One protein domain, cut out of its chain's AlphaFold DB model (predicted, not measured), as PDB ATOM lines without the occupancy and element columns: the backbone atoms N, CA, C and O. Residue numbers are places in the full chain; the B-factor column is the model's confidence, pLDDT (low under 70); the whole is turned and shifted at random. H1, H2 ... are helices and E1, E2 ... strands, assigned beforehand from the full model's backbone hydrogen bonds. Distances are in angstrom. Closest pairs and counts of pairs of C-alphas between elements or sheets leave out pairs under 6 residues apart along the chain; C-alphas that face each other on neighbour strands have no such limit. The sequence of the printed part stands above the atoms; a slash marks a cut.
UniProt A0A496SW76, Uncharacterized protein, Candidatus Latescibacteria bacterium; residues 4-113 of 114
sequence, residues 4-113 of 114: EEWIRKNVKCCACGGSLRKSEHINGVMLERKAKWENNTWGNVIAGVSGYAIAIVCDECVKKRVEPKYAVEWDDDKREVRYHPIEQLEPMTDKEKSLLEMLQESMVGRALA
ATOM      1  N   GLU A   4      -0.251  -0.993  25.417       87.75
ATOM      2  CA  GLU A   4      -1.236  -2.059  25.244       87.75
ATOM      3  C   GLU A   4      -2.655  -1.515  25.370       87.75
ATOM      4  O   GLU A   4      -3.516  -1.830  24.548       87.75
ATOM      5  N   GLU A   5      -2.896  -0.640  26.350       89.88
ATOM      6  CA  GLU A   5      -4.188   0.030  26.518       89.88
ATOM      7  C   GLU A   5      -4.591   0.802  25.248       89.88
ATOM      8  O   GLU A   5      -5.729   0.691  24.775       89.88
ATOM      9  N   TRP A   6      -3.651   1.539  24.648       90.69
ATOM     10  CA  TRP A   6      -3.901   2.241  23.391       90.69
ATOM     11  C   TRP A   6      -4.207   1.272  22.243       90.69
ATOM     12  O   TRP A   6      -5.168   1.506  21.505       90.69
ATOM     13  N   ILE A   7      -3.457   0.170  22.112       91.12
ATOM     14  CA  ILE A   7      -3.695  -0.849  21.078       91.12
ATOM     15  C   ILE A   7      -5.102  -1.432  21.234       91.12
ATOM     16  O   ILE A   7      -5.875  -1.427  20.276       91.12
ATOM     17  N   ARG A   8      -5.491  -1.860  22.443       92.81
ATOM     18  CA  ARG A   8      -6.828  -2.433  22.703       92.81
ATOM     19  C   ARG A   8      -7.952  -1.468  22.339       92.81
ATOM     20  O   ARG A   8      -9.035  -1.895  21.927       92.81
ATOM     21  N   LYS A   9      -7.713  -0.168  22.514       94.25
ATOM     22  CA  LYS A   9      -8.698   0.883  22.260       94.25
ATOM     23  C   LYS A   9      -8.822   1.253  20.781       94.25
ATOM     24  O   LYS A   9      -9.949   1.520  20.357       94.25
ATOM     25  N   ASN A  10      -7.714   1.278  20.036       93.12
ATOM     26  CA  ASN A  10      -7.643   1.904  18.710       93.12
ATOM     27  C   ASN A  10      -7.383   0.921  17.559       93.12
ATOM     28  O   ASN A  10      -7.779   1.195  16.426       93.12
ATOM     29  N   VAL A  11      -6.774  -0.233  17.832       93.75
ATOM     30  CA  VAL A  11      -6.485  -1.248  16.816       93.75
ATOM     31  C   VAL A  11      -7.619  -2.273  16.748       93.75
ATOM     32  O   VAL A  11      -8.194  -2.700  17.753       93.75
ATOM     33  N   LYS A  12      -7.958  -2.665  15.523       96.88
ATOM     34  CA  LYS A  12      -8.898  -3.731  15.188       96.88
ATOM     35  C   LYS A  12      -8.118  -4.985  14.822       96.88
ATOM     36  O   LYS A  12      -7.026  -4.910  14.270       96.88
ATOM     37  N   CYS A  13      -8.716  -6.137  15.087       97.31
ATOM     38  CA  CYS A  13      -8.168  -7.423  14.692       97.31
ATOM     39  C   CYS A  13      -7.928  -7.456  13.175       97.31
ATOM     40  O   CYS A  13      -8.866  -7.344  12.386       97.31
ATOM     41  N   CYS A  14      -6.683  -7.685  12.775       97.19
ATOM     42  CA  CYS A  14      -6.246  -7.777  11.387       97.19
ATOM     43  C   CYS A  14      -6.833  -8.974  10.618       97.19
ATOM     44  O   CYS A  14      -6.709  -9.030   9.398       97.19
ATOM     45  N   ALA A  15      -7.462  -9.935  11.305       98.06
ATOM     46  CA  ALA A  15      -8.115 -11.094  10.692       98.06
ATOM     47  C   ALA A  15      -9.628 -10.885  10.491       98.06
ATOM     48  O   ALA A  15     -10.150 -11.082   9.392       98.06
ATOM     49  N   CYS A  16     -10.342 -10.464  11.543       97.94
ATOM     50  CA  CYS A  16     -11.808 -10.370  11.536       97.94
ATOM     51  C   CYS A  16     -12.374  -8.941  11.578       97.94
ATOM     52  O   CYS A  16     -13.587  -8.771  11.487       97.94
ATOM     53  N   GLY A  17     -11.539  -7.913  11.759       97.62
ATOM     54  CA  GLY A  17     -11.969  -6.517  11.919       97.62
ATOM     55  C   GLY A  17     -12.611  -6.187  13.275       97.62
ATOM     56  O   GLY A  17     -13.012  -5.044  13.502       97.62
ATOM     57  N   GLY A  18     -12.714  -7.164  14.181       97.25
ATOM     58  CA  GLY A  18     -13.297  -7.008  15.513       97.25
ATOM     59  C   GLY A  18     -12.451  -6.163  16.470       97.25
ATOM     60  O   GLY A  18     -11.263  -5.936  16.255       97.25
ATOM     61  N   SER A  19     -13.070  -5.700  17.557       96.69
ATOM     62  CA  SER A  19     -12.392  -4.929  18.607       96.69
ATOM     63  C   SER A  19     -11.451  -5.799  19.450       96.69
ATOM     64  O   SER A  19     -11.793  -6.932  19.780       96.69
ATOM     65  N   LEU A  20     -10.316  -5.233  19.873       96.12
ATOM     66  CA  LEU A  20      -9.356  -5.879  20.779       96.12
ATOM     67  C   LEU A  20      -9.617  -5.588  22.269       96.12
ATOM     68  O   LEU A  20      -8.914  -6.104  23.134       96.12
ATOM     69  N   ARG A  21     -10.642  -4.790  22.605       95.75
ATOM     70  CA  ARG A  21     -10.924  -4.349  23.989       95.75
ATOM     71  C   ARG A  21     -11.143  -5.485  24.987       95.75
ATOM     72  O   ARG A  21     -10.912  -5.292  26.172       95.75
ATOM     73  N   LYS A  22     -11.648  -6.624  24.510       94.06
ATOM     74  CA  LYS A  22     -11.918  -7.819  25.325       94.06
ATOM     75  C   LYS A  22     -10.860  -8.906  25.159       94.06
ATOM     76  O   LYS A  22     -11.017  -9.967  25.749       94.06
ATOM     77  N   SER A  23      -9.849  -8.682  24.319       93.31
ATOM     78  CA  SER A  23      -8.738  -9.621  24.242       93.31
ATOM     79  C   SER A  23      -7.964  -9.578  25.555       93.31
ATOM     80  O   SER A  23      -7.836  -8.514  26.157       93.31
ATOM     81  N   GLU A  24      -7.482 -10.727  25.995       93.94
ATOM     82  CA  GLU A  24      -6.600 -10.916  27.140       93.94
ATOM     83  C   GLU A  24      -5.162 -10.558  26.748       93.94
ATOM     84  O   GLU A  24      -4.478  -9.829  27.464       93.94
ATOM     85  N   HIS A  25      -4.740 -10.921  25.534       91.50
ATOM     86  CA  HIS A  25      -3.385 -10.680  25.035       91.50
ATOM     87  C   HIS A  25      -3.359  -9.702  23.852       91.50
ATOM     88  O   HIS A  25      -4.378  -9.462  23.198       91.50
ATOM     89  N   ILE A  26      -2.183  -9.125  23.581       90.31
ATOM     90  CA  ILE A  26      -1.883  -8.450  22.313       90.31
ATOM     91  C   ILE A  26      -1.123  -9.438  21.436       90.31
ATOM     92  O   ILE A  26       0.093  -9.583  21.541       90.31
ATOM     93  N   ASN A  27      -1.847 -10.150  20.579       91.88
ATOM     94  CA  ASN A  27      -1.242 -11.181  19.744       91.88
ATOM     95  C   ASN A  27      -0.675 -10.546  18.469       91.88
ATOM     96  O   ASN A  27      -1.409 -10.315  17.504       91.88
ATOM     97  N   GLY A  28       0.622 -10.240  18.486       89.62
ATOM     98  CA  GLY A  28       1.371  -9.815  17.306       89.62
ATOM     99  C   GLY A  28       1.784 -11.014  16.453       89.62
ATOM    100  O   GLY A  28       2.381 -11.961  16.958       89.62
ATOM    101  N   VAL A  29       1.484 -10.966  15.159       87.56
ATOM    102  CA  VAL A  29       1.894 -11.962  14.165       87.56
ATOM    103  C   VAL A  29       2.830 -11.283  13.179       87.56
ATOM    104  O   VAL A  29       2.433 -10.346  12.486       87.56
ATOM    105  N   MET A  30       4.073 -11.752  13.118       85.81
ATOM    106  CA  MET A  30       5.013 -11.335  12.085       85.81
ATOM    107  C   MET A  30       4.599 -11.943  10.750       85.81
ATOM    108  O   MET A  30       4.371 -13.147  10.648       85.81
ATOM    109  N   LEU A  31       4.482 -11.099   9.733       86.81
ATOM    110  CA  LEU A  31       4.122 -11.510   8.387       86.81
ATOM    111  C   LEU A  31       5.401 -11.676   7.570       86.81
ATOM    112  O   LEU A  31       6.312 -10.860   7.676       86.81
ATOM    113  N   GLU A  32       5.442 -12.666   6.677       87.94
ATOM    114  CA  GLU A  32       6.507 -12.808   5.669       87.94
ATOM    115  C   GLU A  32       6.367 -11.768   4.537       87.94
ATOM    116  O   GLU A  32       6.334 -12.084   3.341       87.94
ATOM    117  N   ARG A  33       6.181 -10.505   4.922       89.69
ATOM    118  CA  ARG A  33       5.909  -9.355   4.065       89.69
ATOM    119  C   ARG A  33       6.712  -8.158   4.558       89.69
ATOM    120  O   ARG A  33       6.872  -7.970   5.761       89.69
ATOM    121  N   LYS A  34       7.188  -7.330   3.635       86.62
ATOM    122  CA  LYS A  34       7.946  -6.117   3.949       86.62
ATOM    123  C   LYS A  34       7.013  -4.984   4.361       86.62
ATOM    124  O   LYS A  34       5.990  -4.743   3.721       86.62
ATOM    125  N   ALA A  35       7.408  -4.268   5.404       83.12
ATOM    126  CA  ALA A  35       6.839  -2.987   5.793       83.12
ATOM    127  C   ALA A  35       7.682  -1.881   5.151       83.12
ATOM    128  O   ALA A  35       8.854  -1.727   5.485       83.12
ATOM    129  N   LYS A  36       7.111  -1.135   4.199       73.44
ATOM    130  CA  LYS A  36       7.808  -0.016   3.526       73.44
ATOM    131  C   LYS A  36       7.679   1.315   4.270       73.44
ATOM    132  O   LYS A  36       8.199   2.321   3.804       73.44
ATOM    133  N   TRP A  37       6.942   1.327   5.373       76.50
ATOM    134  CA  TRP A  37       6.705   2.514   6.179       76.50
ATOM    135  C   TRP A  37       7.808   2.684   7.232       76.50
ATOM    136  O   TRP A  37       8.334   1.700   7.751       76.50
ATOM    137  N   GLU A  38       8.170   3.937   7.522       60.22
ATOM    138  CA  GLU A  38       9.307   4.283   8.392       60.22
ATOM    139  C   GLU A  38       9.102   3.840   9.850       60.22
ATOM    140  O   GLU A  38      10.067   3.456  10.509       60.22
ATOM    141  N   ASN A  39       7.852   3.822  10.335       55.41
ATOM    142  CA  ASN A  39       7.541   3.664  11.758       55.41
ATOM    143  C   ASN A  39       6.728   2.407  12.089       55.41
ATOM    144  O   ASN A  39       5.714   2.109  11.473       55.41
ATOM    145  N   ASN A  40       7.119   1.715  13.161       52.91
ATOM    146  CA  ASN A  40       6.429   0.553  13.735       52.91
ATOM    147  C   ASN A  40       6.465  -0.729  12.900       52.91
ATOM    148  O   ASN A  40       5.448  -1.296  12.498       52.91
ATOM    149  N   THR A  41       7.660  -1.304  12.811       52.16
ATOM    150  CA  THR A  41       7.783  -2.760  12.849       52.16
ATOM    151  C   THR A  41       7.991  -3.166  14.303       52.16
ATOM    152  O   THR A  41       9.093  -3.032  14.827       52.16
ATOM    153  N   TRP A  42       6.960  -3.683  14.980       52.72
ATOM    154  CA  TRP A  42       7.109  -4.393  16.270       52.72
ATOM    155  C   TRP A  42       8.177  -5.518  16.209       52.72
ATOM    156  O   TRP A  42       8.674  -5.956  17.245       52.72
ATOM    157  N   GLY A  43       8.613  -5.916  15.004       46.28
ATOM    158  CA  GLY A  43       9.796  -6.746  14.756       46.28
ATOM    159  C   GLY A  43      11.093  -6.169  15.342       46.28
ATOM    160  O   GLY A  43      11.980  -6.938  15.707       46.28
ATOM    161  N   ASN A  44      11.162  -4.849  15.559       40.19
ATOM    162  CA  ASN A  44      12.297  -4.186  16.205       40.19
ATOM    163  C   ASN A  44      12.495  -4.613  17.661       40.19
ATOM    164  O   ASN A  44      13.631  -4.662  18.119       40.19
ATOM    165  N   VAL A  45      11.416  -4.910  18.393       45.56
ATOM    166  CA  VAL A  45      11.496  -5.155  19.843       45.56
ATOM    167  C   VAL A  45      11.697  -6.639  20.160       45.56
ATOM    168  O   VAL A  45      12.406  -6.957  21.108       45.56
ATOM    169  N   ILE A  46      11.110  -7.549  19.372       41.91
ATOM    170  CA  ILE A  46      11.138  -8.996  19.664       41.91
ATOM    171  C   ILE A  46      12.157  -9.750  18.795       41.91
ATOM    172  O   ILE A  46      12.784 -10.686  19.279       41.91
ATOM    173  N   ALA A  47      12.346  -9.357  17.530       44.75
ATOM    174  CA  ALA A  47      13.226 -10.071  16.599       44.75
ATOM    175  C   ALA A  47      14.576  -9.369  16.368       44.75
ATOM    176  O   ALA A  47      15.459  -9.946  15.741       44.75
ATOM    177  N   GLY A  48      14.738  -8.119  16.820       50.91
ATOM    178  CA  GLY A  48      15.898  -7.295  16.468       50.91
ATOM    179  C   GLY A  48      16.005  -7.018  14.961       50.91
ATOM    180  O   GLY A  48      17.076  -6.644  14.488       50.91
ATOM    181  N   VAL A  49      14.913  -7.217  14.207       56.31
ATOM    182  CA  VAL A  49      14.860  -7.014  12.756       56.31
ATOM    183  C   VAL A  49      13.779  -5.997  12.404       56.31
ATOM    184  O   VAL A  49      12.600  -6.178  12.714       56.31
ATOM    185  N   SER A  50      14.197  -4.929  11.732       63.62
ATOM    186  CA  SER A  50      13.330  -3.893  11.173       63.62
ATOM    187  C   SER A  50      12.843  -4.258   9.772       63.62
ATOM    188  O   SER A  50      13.527  -4.975   9.044       63.62
ATOM    189  N   GLY A  51      11.724  -3.675   9.342       72.38
ATOM    190  CA  GLY A  51      11.300  -3.706   7.932       72.38
ATOM    191  C   GLY A  51      10.305  -4.806   7.556       72.38
ATOM    192  O   GLY A  51      10.000  -4.975   6.375       72.38
ATOM    193  N   TYR A  52       9.744  -5.525   8.533       80.31
ATOM    194  CA  TYR A  52       8.708  -6.536   8.311       80.31
ATOM    195  C   TYR A  52       7.346  -6.145   8.877       80.31
ATOM    196  O   TYR A  52       7.229  -5.591   9.971       80.31
ATOM    197  N   ALA A  53       6.306  -6.460   8.111       87.62
ATOM    198  CA  ALA A  53       4.928  -6.144   8.435       87.62
ATOM    199  C   ALA A  53       4.400  -7.038   9.563       87.62
ATOM    200  O   ALA A  53       4.750  -8.213   9.672       87.62
ATOM    201  N   ILE A  54       3.525  -6.479  10.398       88.44
ATOM    202  CA  ILE A  54       2.912  -7.183  11.526       88.44
ATOM    203  C   ILE A  54       1.401  -7.050  11.458       88.44
ATOM    204  O   ILE A  54       0.868  -6.020  11.055       88.44
ATOM    205  N   ALA A  55       0.715  -8.104  11.878       92.19
ATOM    206  CA  ALA A  55      -0.711  -8.108  12.147       92.19
ATOM    207  C   ALA A  55      -0.957  -8.210  13.656       92.19
ATOM    208  O   ALA A  55      -0.240  -8.924  14.353       92.19
ATOM    209  N   ILE A  56      -1.999  -7.549  14.163       93.81
ATOM    210  CA  ILE A  56      -2.486  -7.764  15.532       93.81
ATOM    211  C   ILE A  56      -3.823  -8.494  15.463       93.81
ATOM    212  O   ILE A  56      -4.748  -8.048  14.784       93.81
ATOM    213  N   VAL A  57      -3.946  -9.616  16.168       96.62
ATOM    214  CA  VAL A  57      -5.143 -10.468  16.136       96.62
ATOM    215  C   VAL A  57      -5.749 -10.673  17.524       96.62
ATOM    216  O   VAL A  57      -5.057 -10.696  18.540       96.62
ATOM    217  N   CYS A  58      -7.076 -10.808  17.587       97.12
ATOM    218  CA  CYS A  58      -7.763 -11.116  18.842       97.12
ATOM    219  C   CYS A  58      -7.569 -12.590  19.232       97.12
ATOM    220  O   CYS A  58      -7.383 -13.446  18.363       97.12
ATOM    221  N   ASP A  59      -7.699 -12.904  20.523       97.31
ATOM    222  CA  ASP A  59      -7.493 -14.272  21.030       97.31
ATOM    223  C   ASP A  59      -8.411 -15.301  20.366       97.31
ATOM    224  O   ASP A  59      -8.029 -16.451  20.179       97.31
ATOM    225  N   GLU A  60      -9.629 -14.910  19.986       97.62
ATOM    226  CA  GLU A  60     -10.552 -15.805  19.288       97.62
ATOM    227  C   GLU A  60     -10.019 -16.199  17.905       97.62
ATOM    228  O   GLU A  60     -10.094 -17.369  17.530       97.62
ATOM    229  N   CYS A  61      -9.439 -15.249  17.163       97.81
ATOM    230  CA  CYS A  61      -8.818 -15.532  15.871       97.81
ATOM    231  C   CYS A  61      -7.558 -16.383  16.031       97.81
ATOM    232  O   CYS A  61      -7.359 -17.291  15.230       97.81
ATOM    233  N   VAL A  62      -6.763 -16.166  17.087       96.25
ATOM    234  CA  VAL A  62      -5.625 -17.041  17.422       96.25
ATOM    235  C   VAL A  62      -6.104 -18.465  17.701       96.25
ATOM    236  O   VAL A  62      -5.631 -19.409  17.071       96.25
ATOM    237  N   LYS A  63      -7.099 -18.631  18.584       96.50
ATOM    238  CA  LYS A  63      -7.672 -19.940  18.947       96.50
ATOM    239  C   LYS A  63      -8.228 -20.682  17.732       96.50
ATOM    240  O   LYS A  63      -8.055 -21.891  17.618       96.50
ATOM    241  N   LYS A  64      -8.879 -19.959  16.818       97.56
ATOM    242  CA  LYS A  64      -9.458 -20.504  15.581       97.56
ATOM    243  C   LYS A  64      -8.463 -20.600  14.417       97.56
ATOM    244  O   LYS A  64      -8.852 -21.086  13.362       97.56
ATOM    245  N   ARG A  65      -7.214 -20.146  14.596       95.50
ATOM    246  CA  ARG A  65      -6.181 -20.064  13.548       95.50
ATOM    247  C   ARG A  65      -6.659 -19.323  12.294       95.50
ATOM    248  O   ARG A  65      -6.414 -19.755  11.173       95.50
ATOM    249  N   VAL A  66      -7.377 -18.219  12.485       97.56
ATOM    250  CA  VAL A  66      -7.819 -17.376  11.369       97.56
ATOM    251  C   VAL A  66      -6.628 -16.577  10.864       97.56
ATOM    252  O   VAL A  66      -6.019 -15.825  11.628       97.56
ATOM    253  N   GLU A  67      -6.322 -16.715   9.579       96.38
ATOM    254  CA  GLU A  67      -5.240 -15.961   8.955       96.38
ATOM    255  C   GLU A  67      -5.551 -14.453   8.934       96.38
ATOM    256  O   GLU A  67      -6.678 -14.043   8.616       96.38
ATOM    257  N   PRO A  68      -4.573 -13.598   9.276       96.94
ATOM    258  CA  PRO A  68      -4.697 -12.162   9.082       96.94
ATOM    259  C   PRO A  68      -4.924 -11.809   7.608       96.94
ATOM    260  O   PRO A  68      -4.391 -12.454   6.712       96.94
ATOM    261  N   LYS A  69      -5.675 -10.733   7.367       98.19
ATOM    262  CA  LYS A  69      -5.898 -10.148   6.033       98.19
ATOM    263  C   LYS A  69      -5.149  -8.833   5.843       98.19
ATOM    264  O   LYS A  69      -4.889  -8.422   4.714       98.19
ATOM    265  N   TYR A  70      -4.804  -8.186   6.953       96.62
ATOM    266  CA  TYR A  70      -4.163  -6.880   6.977       96.62
ATOM    267  C   TYR A  70      -2.891  -6.904   7.822       96.62
ATOM    268  O   TYR A  70      -2.839  -7.572   8.851       96.62
ATOM    269  N   ALA A  71      -1.900  -6.117   7.425       93.25
ATOM    270  CA  ALA A  71      -0.895  -5.600   8.338       93.25
ATOM    271  C   ALA A  71      -1.402  -4.302   8.974       93.25
ATOM    272  O   ALA A  71      -2.262  -3.623   8.407       93.25
ATOM    273  N   VAL A  72      -0.869  -3.959  10.140       91.44
ATOM    274  CA  VAL A  72      -1.193  -2.722  10.845       91.44
ATOM    275  C   VAL A  72       0.028  -1.807  10.907       91.44
ATOM    276  O   VAL A  72       1.144  -2.255  11.160       91.44
ATOM    277  N   GLU A  73      -0.210  -0.522  10.673       88.75
ATOM    278  CA  GLU A  73       0.734   0.583  10.832       88.75
ATOM    279  C   GLU A  73       0.080   1.629  11.746       88.75
ATOM    280  O   GLU A  73      -1.128   1.864  11.679       88.75
ATOM    281  N   TRP A  74       0.868   2.278  12.591       84.75
ATOM    282  CA  TRP A  74       0.477   3.516  13.264       84.75
ATOM    283  C   TRP A  74       1.691   4.440  13.348       84.75
ATOM    284  O   TRP A  74       2.824   3.967  13.265       84.75
ATOM    285  N   ASP A  75       1.472   5.745  13.493       77.81
ATOM    286  CA  ASP A  75       2.567   6.703  13.689       77.81
ATOM    287  C   ASP A  75       3.109   6.665  15.132       77.81
ATOM    288  O   ASP A  75       2.445   6.188  16.055       77.81
ATOM    289  N   ASP A  76       4.333   7.152  15.349       73.06
ATOM    290  CA  ASP A  76       4.973   7.152  16.679       73.06
ATOM    291  C   ASP A  76       4.177   7.956  17.714       73.06
ATOM    292  O   ASP A  76       4.148   7.623  18.903       73.06
ATOM    293  N   ASP A  77       3.465   8.975  17.235       78.81
ATOM    294  CA  ASP A  77       2.578   9.814  18.032       78.81
ATOM    295  C   ASP A  77       1.227   9.145  18.346       78.81
ATOM    296  O   ASP A  77       0.414   9.713  19.086       78.81
ATOM    297  N   LYS A  78       0.970   7.942  17.816       79.19
ATOM    298  CA  LYS A  78      -0.245   7.142  18.008       79.19
ATOM    299  C   LYS A  78      -1.545   7.886  17.662       79.19
ATOM    300  O   LYS A  78      -2.564   7.731  18.350       79.19
ATOM    301  N   ARG A  79      -1.523   8.711  16.614       81.94
ATOM    302  CA  ARG A  79      -2.655   9.537  16.157       81.94
ATOM    303  C   ARG A  79      -3.535   8.813  15.146       81.94
ATOM    304  O   ARG A  79      -4.752   8.986  15.178       81.94
ATOM    305  N   GLU A  80      -2.940   7.998  14.281       86.75
ATOM    306  CA  GLU A  80      -3.642   7.295  13.204       86.75
ATOM    307  C   GLU A  80      -3.278   5.803  13.183       86.75
ATOM    308  O   GLU A  80      -2.139   5.432  13.455       86.75
ATOM    309  N   VAL A  81      -4.250   4.948  12.843       90.06
ATOM    310  CA  VAL A  81      -4.027   3.521  12.566       90.06
ATOM    311  C   VAL A  81      -4.392   3.243  11.114       90.06
ATOM    312  O   VAL A  81      -5.533   3.473  10.707       90.06
ATOM    313  N   ARG A  82      -3.446   2.692  10.358       92.00
ATOM    314  CA  ARG A  82      -3.611   2.279   8.965       92.00
ATOM    315  C   ARG A  82      -3.568   0.762   8.852       92.00
ATOM    316  O   ARG A  82      -2.856   0.083   9.588       92.00
ATOM    317  N   TYR A  83      -4.355   0.238   7.918       94.06
ATOM    318  CA  TYR A  83      -4.449  -1.192   7.644       94.06
ATOM    319  C   TYR A  83      -4.083  -1.441   6.190       94.06
ATOM    320  O   TYR A  83      -4.734  -0.915   5.288       94.06
ATOM    321  N   HIS A  84      -3.072  -2.275   5.972       93.44
ATOM    322  CA  HIS A  84      -2.552  -2.583   4.643       93.44
ATOM    323  C   HIS A  84      -2.944  -4.000   4.249       93.44
ATOM    324  O   HIS A  84      -2.585  -4.927   4.978       93.44
ATOM    325  N   PRO A  85      -3.671  -4.216   3.140       96.44
ATOM    326  CA  PRO A  85      -3.973  -5.563   2.666       96.44
ATOM    327  C   PRO A  85      -2.686  -6.361   2.440       96.44
ATOM    328  O   PRO A  85      -1.785  -5.909   1.737       96.44
ATOM    329  N   ILE A  86      -2.598  -7.560   3.017       94.94
ATOM    330  CA  ILE A  86      -1.378  -8.388   2.972       94.94
ATOM    331  C   ILE A  86      -0.978  -8.747   1.540       94.94
ATOM    332  O   ILE A  86       0.208  -8.823   1.227       94.94
ATOM    333  N   GLU A  87      -1.962  -8.948   0.668       95.25
ATOM    334  CA  GLU A  87      -1.754  -9.256  -0.749       95.25
ATOM    335  C   GLU A  87      -1.089  -8.115  -1.535       95.25
ATOM    336  O   GLU A  87      -0.510  -8.357  -2.587       95.25
ATOM    337  N   GLN A  88      -1.142  -6.883  -1.019       94.12
ATOM    338  CA  GLN A  88      -0.527  -5.705  -1.638       94.12
ATOM    339  C   GLN A  88       0.890  -5.440  -1.113       94.12
ATOM    340  O   GLN A  88       1.584  -4.557  -1.620       94.12
ATOM    341  N   LEU A  89       1.327  -6.184  -0.095       91.25
ATOM    342  CA  LEU A  89       2.655  -6.042   0.482       91.25
ATOM    343  C   LEU A  89       3.670  -6.906  -0.260       91.25
ATOM    344  O   LEU A  89       3.390  -8.032  -0.674       91.25
ATOM    345  N   GLU A  90       4.887  -6.386  -0.373       91.38
ATOM    346  CA  GLU A  90       5.985  -7.111  -1.001       91.38
ATOM    347  C   GLU A  90       6.363  -8.336  -0.150       91.38
ATOM    348  O   GLU A  90       6.574  -8.191   1.057       91.38
ATOM    349  N   PRO A  91       6.451  -9.544  -0.732       92.00
ATOM    350  CA  PRO A  91       6.923 -10.716  -0.012       92.00
ATOM    351  C   PRO A  91       8.397 -10.594   0.367       92.00
ATOM    352  O   PRO A  91       9.195  -9.969  -0.332       92.00
ATOM    353  N   MET A  92       8.765 -11.235   1.476       87.88
ATOM    354  CA  MET A  92      10.172 -11.516   1.747       87.88
ATOM    355  C   MET A  92      10.727 -12.468   0.685       87.88
ATOM    356  O   MET A  92      10.052 -13.405   0.253       87.88
ATOM    357  N   THR A  93      11.978 -12.248   0.310       89.62
ATOM    358  CA  THR A  93      12.787 -13.195  -0.455       89.62
ATOM    359  C   THR A  93      13.142 -14.407   0.403       89.62
ATOM    360  O   THR A  93      13.230 -14.303   1.626       89.62
ATOM    361  N   ASP A  94      13.429 -15.546  -0.225       88.75
ATOM    362  CA  ASP A  94      13.836 -16.759   0.502       88.75
ATOM    363  C   ASP A  94      15.082 -16.522   1.367       88.75
ATOM    364  O   ASP A  94      15.167 -17.002   2.492       88.75
ATOM    365  N   LYS A  95      16.013 -15.686   0.892       86.81
ATOM    366  CA  LYS A  95      17.205 -15.289   1.654       86.81
ATOM    367  C   LYS A  95      16.852 -14.518   2.932       86.81
ATOM    368  O   LYS A  95      17.486 -14.734   3.961       86.81
ATOM    369  N   GLU A  96      15.874 -13.613   2.865       85.00
ATOM    370  CA  GLU A  96      15.392 -12.857   4.031       85.00
ATOM    371  C   GLU A  96      14.699 -13.785   5.038       85.00
ATOM    372  O   GLU A  96      14.941 -13.657   6.238       85.00
ATOM    373  N   LYS A  97      13.915 -14.762   4.560       83.88
ATOM    374  CA  LYS A  97      13.269 -15.771   5.414       83.88
ATOM    375  C   LYS A  97      14.288 -16.645   6.140       83.88
ATOM    376  O   LYS A  97      14.239 -16.737   7.360       83.88
ATOM    377  N   SER A  98      15.268 -17.196   5.422       85.38
ATOM    378  CA  SER A  98      16.312 -18.021   6.040       85.38
ATOM    379  C   SER A  98      17.136 -17.244   7.069       85.38
ATOM    380  O   SER A  98      17.472 -17.777   8.121       85.38
ATOM    381  N   LEU A  99      17.443 -15.966   6.811       82.00
ATOM    382  CA  LEU A  99      18.139 -15.129   7.793       82.00
ATOM    383  C   LEU A  99      17.306 -14.940   9.069       82.00
ATOM    384  O   LEU A  99      17.848 -14.970  10.172       82.00
ATOM    385  N   LEU A 100      15.998 -14.741   8.918       77.12
ATOM    386  CA  LEU A 100      15.076 -14.568  10.033       77.12
ATOM    387  C   LEU A 100      14.964 -15.836  10.888       77.12
ATOM    388  O   LEU A 100      15.023 -15.738  12.113       77.12
ATOM    389  N   GLU A 101      14.882 -17.008  10.259       81.38
ATOM    390  CA  GLU A 101      14.898 -18.312  10.937       81.38
ATOM    391  C   GLU A 101      16.194 -18.504  11.742       81.38
ATOM    392  O   GLU A 101      16.149 -18.774  12.942       81.38
ATOM    393  N   MET A 102      17.353 -18.245  11.126       80.75
ATOM    394  CA  MET A 102      18.652 -18.334  11.807       80.75
ATOM    395  C   MET A 102      18.752 -17.391  13.016       80.75
ATOM    396  O   MET A 102      19.302 -17.753  14.061       80.75
ATOM    397  N   LEU A 103      18.228 -16.166  12.895       72.38
ATOM    398  CA  LEU A 103      18.208 -15.201  13.996       72.38
ATOM    399  C   LEU A 103      17.318 -15.687  15.145       72.38
ATOM    400  O   LEU A 103      17.743 -15.618  16.303       72.38
ATOM    401  N   GLN A 104      16.133 -16.221  14.845       70.06
ATOM    402  CA  GLN A 104      15.226 -16.792  15.845       70.06
ATOM    403  C   GLN A 104      15.878 -17.946  16.613       70.06
ATOM    404  O   GLN A 104      15.862 -17.943  17.845       70.06
ATOM    405  N   GLU A 105      16.526 -18.880  15.918       74.44
ATOM    406  CA  GLU A 105      17.237 -19.999  16.547       74.44
ATOM    407  C   GLU A 105      18.373 -19.520  17.467       74.44
ATOM    408  O   GLU A 105      18.532 -20.012  18.589       74.44
ATOM    409  N   SER A 106      19.127 -18.503  17.038       66.94
ATOM    410  CA  SER A 106      20.232 -17.944  17.828       66.94
ATOM    411  C   SER A 106      19.774 -17.239  19.114       66.94
ATOM    412  O   SER A 106      20.482 -17.265  20.125       66.94
ATOM    413  N   MET A 107      18.582 -16.631  19.100       61.03
ATOM    414  CA  MET A 107      17.983 -15.977  20.266       61.03
ATOM    415  C   MET A 107      17.440 -16.999  21.272       61.03
ATOM    416  O   MET A 107      17.661 -16.846  22.475       61.03
ATOM    417  N   VAL A 108      16.816 -18.084  20.798       57.22
ATOM    418  CA  VAL A 108      16.351 -19.188  21.658       57.22
ATOM    419  C   VAL A 108      17.531 -19.900  22.331       57.22
ATOM    420  O   VAL A 108      17.467 -20.205  23.522       57.22
ATOM    421  N   GLY A 109      18.649 -20.082  21.619       52.00
ATOM    422  CA  GLY A 109      19.867 -20.676  22.182       52.00
ATOM    423  C   GLY A 109      20.484 -19.885  23.346       52.00
ATOM    424  O   GLY A 109      21.102 -20.481  24.224       52.00
ATOM    425  N   ARG A 110      20.287 -18.558  23.405       49.66
ATOM    426  CA  ARG A 110      20.746 -17.724  24.534       49.66
ATOM    427  C   ARG A 110      19.792 -17.739  25.728       49.66
ATOM    428  O   ARG A 110      20.257 -17.605  26.852       49.66
ATOM    429  N   ALA A 111      18.491 -17.927  25.507       47.00
ATOM    430  CA  ALA A 111      17.493 -17.981  26.580       47.00
ATOM    431  C   ALA A 111      17.561 -19.274  27.421       47.00
ATOM    432  O   ALA A 111      17.074 -19.290  28.544       47.00
ATOM    433  N   LEU A 112      18.169 -20.344  26.896       42.66
ATOM    434  CA  LEU A 112      18.346 -21.628  27.595       42.66
ATOM    435  C   LEU A 112      19.718 -21.782  28.280       42.66
ATOM    436  O   LEU A 112      19.976 -22.810  28.901       42.66
ATOM    437  N   ALA A 113      20.601 -20.787  28.154       44.75
ATOM    438  CA  ALA A 113      21.959 -20.805  28.700       44.75
ATOM    439  C   ALA A 113      22.182 -19.784  29.838       44.75
ATOM    440  O   ALA A 113      23.329 -19.567  30.232       44.75
TER     441      ALA A 113
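AT A GLANCE: This is residues 4 to 113 of the 114 residues of an uncharacterized protein of Candidatus Latescibacteria bacterium (UniProt A0A496SW76). What does the model look like? Two small two-stranded sheets, E1 with E2 and E3 with E4, make the middle, with E2 crossing E3, while one long helix, H4, stands off to one side like an arm; residues 108 to 113, of which 108 to 111 belong to H4, stick out. H1, H3 and the long link of residues 11 to 26 lie on the side away from H4. What is it built of? The 110 printed residues hold four named helices and four named strands in the order H1 E1 H2 E2 H3 E3 E4 H4, mixed in class, with both sheets, E1 - E2 and E3 - E4, antiparallel. The whole is compact, with a radius of gyration of the C-alphas of 14.3 A and spans of 36 by 31 by 29 A.

IN THESE COORDINATES: Where are the strands? E1 is residues 27 to 34, 19.0 A long, and bends by 56 degrees at residue 31; C-alpha 27 is at (-1.242, -11.181, 19.744). E2 is residues 52 to 57, 16.4 A. E3 is residues 70 to 74, 13.0 A, and E4 is residues 81 to 85, 13.4 A. Where are the helices? H1 is residues 4 to 10, beginning at C-alpha 4, (-1.236, -2.059, 25.244), and H2 and H3 are residues 43 to 46 and 59 to 63. H4, residues 94 to 111, is 26.4 A long and ends at C-alpha 111, (17.493, -17.981, 26.580).

HOW THE PARTS SIT: How are the strands paired? E1 and E2 are antiparallel at 149 degrees, with N 29 and O 55 within hydrogen-bond range at 2.8 A. E3 and E4 form a hairpin, antiparallel at 153 degrees, with N 71 and O 84 at 2.8 A. Where do the sheets meet? The closest C-alphas of E2 and E3 are those of Ala 55 and Ala 71, 4.6 A apart. How do the helices stand? No helix touches another; H4 is apart from E2 and E3, and its closest C-alpha to E1 is that of Lys 97, 7.4 A from Glu 32. The closest C-alphas of H1 and E4, Asn 10 and Val 81, are 7.3 A apart, those of H3 and E1, Asp 59 and Asn 27, 7.1 A, and those of H2 and E2, Gly 43 and Tyr 52, 6.5 A. In H1 and H3 every O i to N i+4 pair is within hydrogen-bond range, in H4 13 of 14, and H2 is too short for such a pair.

THE WHOLE: How large is it? The two C-alphas farthest apart, those of Glu 80 and Ala 113, are 41.1 A apart. Is it unbroken? The printed part has no cut, and the link from H1 to E1 is long, with 16 residues. Where is confidence low? The mean pLDDT of the printed part is 82.4, and residues 38 to 50 and 106 to 113 are under 70.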